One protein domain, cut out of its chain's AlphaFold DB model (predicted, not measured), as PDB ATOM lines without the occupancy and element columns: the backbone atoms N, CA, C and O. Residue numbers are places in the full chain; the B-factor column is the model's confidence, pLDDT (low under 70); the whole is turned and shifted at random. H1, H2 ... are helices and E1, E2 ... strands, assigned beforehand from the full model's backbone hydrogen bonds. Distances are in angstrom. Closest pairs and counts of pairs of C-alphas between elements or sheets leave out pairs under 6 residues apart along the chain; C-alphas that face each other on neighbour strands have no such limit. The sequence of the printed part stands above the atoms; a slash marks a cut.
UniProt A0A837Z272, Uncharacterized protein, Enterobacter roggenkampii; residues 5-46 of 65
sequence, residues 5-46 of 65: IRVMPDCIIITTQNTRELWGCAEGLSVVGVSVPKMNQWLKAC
ATOM      1  N   ILE A   5     -13.339  49.672   0.133       65.88
ATOM      2  CA  ILE A   5     -13.260  48.661  -0.923       65.88
ATOM      3  C   ILE A   5     -14.387  48.943  -1.915       65.88
ATOM      4  O   ILE A   5     -15.544  49.084  -1.517       65.88
ATOM      5  N   ARG A   6     -14.061  49.041  -3.200       71.62
ATOM      6  CA  ARG A   6     -15.044  49.048  -4.286       71.62
ATOM      7  C   ARG A   6     -14.751  47.870  -5.197       71.62
ATOM      8  O   ARG A   6     -13.622  47.713  -5.646       71.62
ATOM      9  N   VAL A   7     -15.765  47.061  -5.462       66.00
ATOM     10  CA  VAL A   7     -15.684  45.965  -6.429       66.00
ATOM     11  C   VAL A   7     -16.337  46.455  -7.713       66.00
ATOM     12  O   VAL A   7     -17.478  46.913  -7.694       66.00
ATOM     13  N   MET A   8     -15.592  46.412  -8.806       79.31
ATOM     14  CA  MET A   8     -16.062  46.692 -10.156       79.31
ATOM     15  C   MET A   8     -15.907  45.411 -10.990       79.31
ATOM     16  O   MET A   8     -15.170  44.508 -10.585       79.31
ATOM     17  N   PRO A   9     -16.588  45.293 -12.140       63.31
ATOM     18  CA  PRO A   9     -16.298  44.219 -13.082       63.31
ATOM     19  C   PRO A   9     -14.801  44.251 -13.421       63.31
ATOM     20  O   PRO A   9     -14.249  45.322 -13.672       63.31
ATOM     21  N   ASP A  10     -14.141  43.099 -13.316       72.12
ATOM     22  CA  ASP A  10     -12.715  42.893 -13.609       72.12
ATOM     23  C   ASP A  10     -11.697  43.592 -12.687       72.12
ATOM     24  O   ASP A  10     -10.496  43.341 -12.813       72.12
ATOM     25  N   CYS A  11     -12.113  44.423 -11.719       71.06
ATOM     26  CA  CYS A  11     -11.166  45.040 -10.784       71.06
ATOM     27  C   CYS A  11     -11.711  45.319  -9.375       71.06
ATOM     28  O   CYS A  11     -12.883  45.623  -9.154       71.06
ATOM     29  N   ILE A  12     -10.807  45.261  -8.394       72.69
ATOM     30  CA  ILE A  12     -11.066  45.654  -7.008       72.69
ATOM     31  C   ILE A  12     -10.244  46.907  -6.722       72.69
ATOM     32  O   ILE A  12      -9.020  46.901  -6.825       72.69
ATOM     33  N   ILE A  13     -10.919  47.984  -6.334       73.25
ATOM     34  CA  ILE A  13     -10.286  49.225  -5.895       73.25
ATOM     35  C   ILE A  13     -10.239  49.201  -4.372       73.25
ATOM     36  O   ILE A  13     -11.266  49.342  -3.703       73.25
ATOM     37  N   ILE A  14      -9.039  49.033  -3.820       71.56
ATOM     38  CA  ILE A  14      -8.809  49.106  -2.378       71.56
ATOM     39  C   ILE A  14      -8.176  50.454  -2.058       71.56
ATOM     40  O   ILE A  14      -7.001  50.694  -2.318       71.56
ATOM     41  N   THR A  15      -8.968  51.337  -1.462       68.06
ATOM     42  CA  THR A  15      -8.479  52.615  -0.939       68.06
ATOM     43  C   THR A  15      -8.158  52.425   0.538       68.06
ATOM     44  O   THR A  15      -9.065  52.385   1.372       68.06
ATOM     45  N   THR A  16      -6.872  52.279   0.858       64.50
ATOM     46  CA  THR A  16      -6.373  52.229   2.241       64.50
ATOM     47  C   THR A  16      -5.349  53.340   2.441       64.50
ATOM     48  O   THR A  16      -4.565  53.638   1.545       64.50
ATOM     49  N   GLN A  17      -5.372  53.983   3.609       59.25
ATOM     50  CA  GLN A  17      -4.290  54.886   4.036       59.25
ATOM     51  C   GLN A  17      -3.197  54.134   4.804       59.25
ATOM     52  O   GLN A  17      -2.164  54.705   5.131       59.25
ATOM     53  N   ASN A  18      -3.446  52.863   5.130       64.50
ATOM     54  CA  ASN A  18      -2.598  52.051   5.981       64.50
ATOM     55  C   ASN A  18      -2.493  50.627   5.411       64.50
ATOM     56  O   ASN A  18      -3.498  49.957   5.174       64.50
ATOM     57  N   THR A  19      -1.263  50.157   5.243       66.94
ATOM     58  CA  THR A  19      -0.902  48.810   4.780       66.94
ATOM     59  C   THR A  19      -1.404  47.697   5.704       66.94
ATOM     60  O   THR A  19      -1.736  46.615   5.231       66.94
ATOM     61  N   ARG A  20      -1.579  47.954   7.008       69.12
ATOM     62  CA  ARG A  20      -2.185  47.007   7.959       69.12
ATOM     63  C   ARG A  20      -3.649  46.714   7.675       69.12
ATOM     64  O   ARG A  20      -4.104  45.585   7.824       69.12
ATOM     65  N   GLU A  21      -4.389  47.737   7.287       71.62
ATOM     66  CA  GLU A  21      -5.796  47.589   6.931       71.62
ATOM     67  C   GLU A  21      -5.954  46.865   5.591       71.62
ATOM     68  O   GLU A  21      -6.846  46.033   5.436       71.62
ATOM     69  N   LEU A  22      -5.025  47.099   4.661       74.56
ATOM     70  CA  LEU A  22      -4.934  46.332   3.425       74.56
ATOM     71  C   LEU A  22      -4.723  44.831   3.688       74.56
ATOM     72  O   LEU A  22      -5.338  44.024   2.993       74.56
ATOM     73  N   TRP A  23      -3.929  44.455   4.702       73.94
ATOM     74  CA  TRP A  23      -3.737  43.048   5.089       73.94
ATOM     75  C   TRP A  23      -5.042  42.359   5.463       73.94
ATOM     76  O   TRP A  23      -5.371  41.330   4.877       73.94
ATOM     77  N   GLY A  24      -5.808  42.959   6.376       73.50
ATOM     78  CA  GLY A  24      -7.085  42.390   6.811       73.50
ATOM     79  C   GLY A  24      -8.096  42.271   5.666       73.50
ATOM     80  O   GLY A  24      -8.855  41.308   5.603       73.50
ATOM     81  N   CYS A  25      -8.075  43.208   4.714       74.44
ATOM     82  CA  CYS A  25      -8.917  43.120   3.522       74.44
ATOM     83  C   CYS A  25      -8.463  42.033   2.554       74.44
ATOM     84  O   CYS A  25      -9.307  41.319   2.021       74.44
ATOM     85  N   ALA A  26      -7.159  41.896   2.320       75.25
ATOM     86  CA  ALA A  26      -6.631  40.851   1.454       75.25
ATOM     87  C   ALA A  26      -6.934  39.461   2.028       75.25
ATOM     88  O   ALA A  26      -7.372  38.587   1.286       75.25
ATOM     89  N   GLU A  27      -6.774  39.268   3.339       76.50
ATOM     90  CA  GLU A  27      -7.155  38.022   4.016       76.50
ATOM     91  C   GLU A  27      -8.658  37.746   3.915       76.50
ATOM     92  O   GLU A  27      -9.046  36.627   3.603       76.50
ATOM     93  N   GLY A  28      -9.506  38.761   4.110       76.00
ATOM     94  CA  GLY A  28     -10.960  38.603   4.004       76.00
ATOM     95  C   GLY A  28     -11.472  38.356   2.578       76.00
ATOM     96  O   GLY A  28     -12.555  37.802   2.411       76.00
ATOM     97  N   LEU A  29     -10.716  38.767   1.555       75.62
ATOM     98  CA  LEU A  29     -11.063  38.587   0.139       75.62
ATOM     99  C   LEU A  29     -10.440  37.332  -0.484       75.62
ATOM    100  O   LEU A  29     -10.880  36.896  -1.548       75.62
ATOM    101  N   SER A  30      -9.402  36.770   0.130       73.12
ATOM    102  CA  SER A  30      -8.651  35.660  -0.444       73.12
ATOM    103  C   SER A  30      -9.212  34.313  -0.001       73.12
ATOM    104  O   SER A  30      -9.387  34.042   1.181       73.12
ATOM    105  N   VAL A  31      -9.425  33.419  -0.969       74.00
ATOM    106  CA  VAL A  31      -9.805  32.017  -0.717       74.00
ATOM    107  C   VAL A  31      -8.620  31.207  -0.162       74.00
ATOM    108  O   VAL A  31      -8.802  30.181   0.487       74.00
ATOM    109  N   VAL A  32      -7.393  31.677  -0.405       81.12
ATOM    110  CA  VAL A  32      -6.139  31.060   0.049       81.12
ATOM    111  C   VAL A  32      -5.409  31.966   1.039       81.12
ATOM    112  O   VAL A  32      -5.594  33.181   1.034       81.12
ATOM    113  N   GLY A  33      -4.535  31.398   1.870       75.06
ATOM    114  CA  GLY A  33      -3.734  32.187   2.805       75.06
ATOM    115  C   GLY A  33      -2.906  33.256   2.084       75.06
ATOM    116  O   GLY A  33      -2.163  32.959   1.144       75.06
ATOM    117  N   VAL A  34      -3.032  34.505   2.526       74.06
ATOM    118  CA  VAL A  34      -2.284  35.626   1.955       74.06
ATOM    119  C   VAL A  34      -0.904  35.682   2.597       74.06
ATOM    120  O   VAL A  34      -0.763  35.867   3.801       74.06
ATOM    121  N   SER A  35       0.149  35.546   1.792       79.06
ATOM    122  CA  SER A  35       1.514  35.709   2.290       79.06
ATOM    123  C   SER A  35       1.909  37.187   2.310       79.06
ATOM    124  O   SER A  35       2.090  37.798   1.250       79.06
ATOM    125  N   VAL A  36       2.138  37.718   3.511       74.75
ATOM    126  CA  VAL A  36       2.662  39.072   3.761       74.75
ATOM    127  C   VAL A  36       3.877  39.433   2.883       74.75
ATOM    128  O   VAL A  36       3.846  40.475   2.231       74.75
ATOM    129  N   PRO A  37       4.932  38.598   2.750       80.56
ATOM    130  CA  PRO A  37       6.098  38.975   1.947       80.56
ATOM    131  C   PRO A  37       5.800  39.156   0.448       80.56
ATOM    132  O   PRO A  37       6.279  40.122  -0.144       80.56
ATOM    133  N   LYS A  38       4.979  38.291  -0.172       78.12
ATOM    134  CA  LYS A  38       4.649  38.413  -1.610       78.12
ATOM    135  C   LYS A  38       3.816  39.655  -1.903       78.12
ATOM    136  O   LYS A  38       4.006  40.314  -2.917       78.12
ATOM    137  N   MET A  39       2.911  39.990  -1.000       75.00
ATOM    138  CA  MET A  39       2.080  41.180  -1.122       75.00
ATOM    139  C   MET A  39       2.872  42.465  -0.858       75.00
ATOM    140  O   MET A  39       2.653  43.448  -1.549       75.00
ATOM    141  N   ASN A  40       3.853  42.457   0.050       74.88
ATOM    142  CA  ASN A  40       4.796  43.575   0.189       74.88
ATOM    143  C   ASN A  40       5.601  43.796  -1.093       74.88
ATOM    144  O   ASN A  40       5.869  44.929  -1.486       74.88
ATOM    145  N   GLN A  41       5.979  42.712  -1.764       77.56
ATOM    146  CA  GLN A  41       6.643  42.781  -3.060       77.56
ATOM    147  C   GLN A  41       5.705  43.327  -4.149       77.56
ATOM    148  O   GLN A  41       6.123  44.164  -4.944       77.56
ATOM    149  N   TRP A  42       4.431  42.923  -4.135       76.12
ATOM    150  CA  TRP A  42       3.389  43.463  -5.011       76.12
ATOM    151  C   TRP A  42       3.137  44.960  -4.771       76.12
ATOM    152  O   TRP A  42       3.089  45.734  -5.722       76.12
ATOM    153  N   LEU A  43       3.075  45.392  -3.510       73.31
ATOM    154  CA  LEU A  43       2.917  46.796  -3.123       73.31
ATOM    155  C   LEU A  43       4.069  47.671  -3.619       73.31
ATOM    156  O   LEU A  43       3.828  48.748  -4.154       73.31
ATOM    157  N   LYS A  44       5.312  47.191  -3.502       72.19
ATOM    158  CA  LYS A  44       6.500  47.886  -4.027       72.19
ATOM    159  C   LYS A  44       6.515  47.984  -5.552       72.19
ATOM    160  O   LYS A  44       7.114  48.908  -6.088       72.19
ATOM    161  N   ALA A  45       5.892  47.030  -6.240       74.75
ATOM    162  CA  ALA A  45       5.775  47.022  -7.695       74.75
ATOM    163  C   ALA A  45       4.593  47.864  -8.209       74.75
ATOM    164  O   ALA A  45       4.435  48.017  -9.420       74.75
ATOM    165  N   CYS A  46       3.754  48.400  -7.316       65.25
ATOM    166  CA  CYS A  46       2.597  49.189  -7.702       65.25
ATOM    167  C   CYS A  46       3.049  50.563  -8.242       65.25
ATOM    168  O   CYS A  46       3.786  51.273  -7.555       65.25
TER     169      CYS A  46
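AT A GLANCE: This is residues 5 to 46 of the 65 residues of an uncharacterized protein of Enterobacter roggenkampii (UniProt A0A837Z272). A small strand hairpin, E1 and E2, sits at one end of an open arrangement of few contacts, with helix H1 next to it and helix H2 beyond H1, at the other end from the hairpin. The tip of the hairpin, in residues 7 to 12, sticks out, and so does the turn at residues 28 to 33, of which 28 and 29 belong to H1. The printed part has 42 residues, with two named strands and two named helices in the order E1, E2, H1, H2; the sheet E1 - E2 is antiparallel, and the class is mixed, helices and strands. The whole is only just compact, close to loose, with a radius of gyration of the C-alphas of 10.4 A, and spans 27 by 22 by 17 A.

IN THESE COORDINATES: Find C-alpha 5 at (-13.260, 48.661, -0.923); from there strand E1 runs through residues 5 to 8. Strand E2 takes residues 11 to 15, 12.7 A from first to last C-alpha. Look next at C-alpha 19, at (-0.902, 48.810, 4.780), where helix H1 begins; it covers residues 19 to 29 and is 15.1 A long. Helix H2, residues 36 to 44, is 12.4 A long and ends at C-alpha 44, at (6.500, 47.886, -4.027).

HOW THE PARTS SIT: Begin with the hairpin of E1 and E2, whose directions stand at 160 degrees, antiparallel. The C-alphas of 5 and 14 face each other at 4.7 A, and N 6 and O 13, at 2.9 A, and N 13 and O 6, at 2.8 A, are within hydrogen-bond range. From E2, look to H1: their closest C-alphas, those of Ile 14 and Leu 22, are 7.5 A apart. E1 and H1 are only just apart, at 8.3 A between their closest C-alphas. H1 and H2 are close but not clearly touching, with Trp 23 and Val 36 closest, their C-alphas 7.6 A apart. Their lines stand at a steep tilt of 64 degrees, and they run opposite ways. H2 is apart from E1 and from E2. In H1 and H2 every O i to N i+4 pair is within hydrogen-bond range.

THE WHOLE: The two C-alphas farthest apart are those of Pro 9 and Pro 37, at 27.5 A. The printed part has no cut. The links E1 to E2 and E2 to H1 are tight, and H1 to H2, with 6 residues between them, is short. Mean pLDDT of the printed part is 72.6; look for values under 70 at residues 5, 7, 9, 15 to 20 and 46.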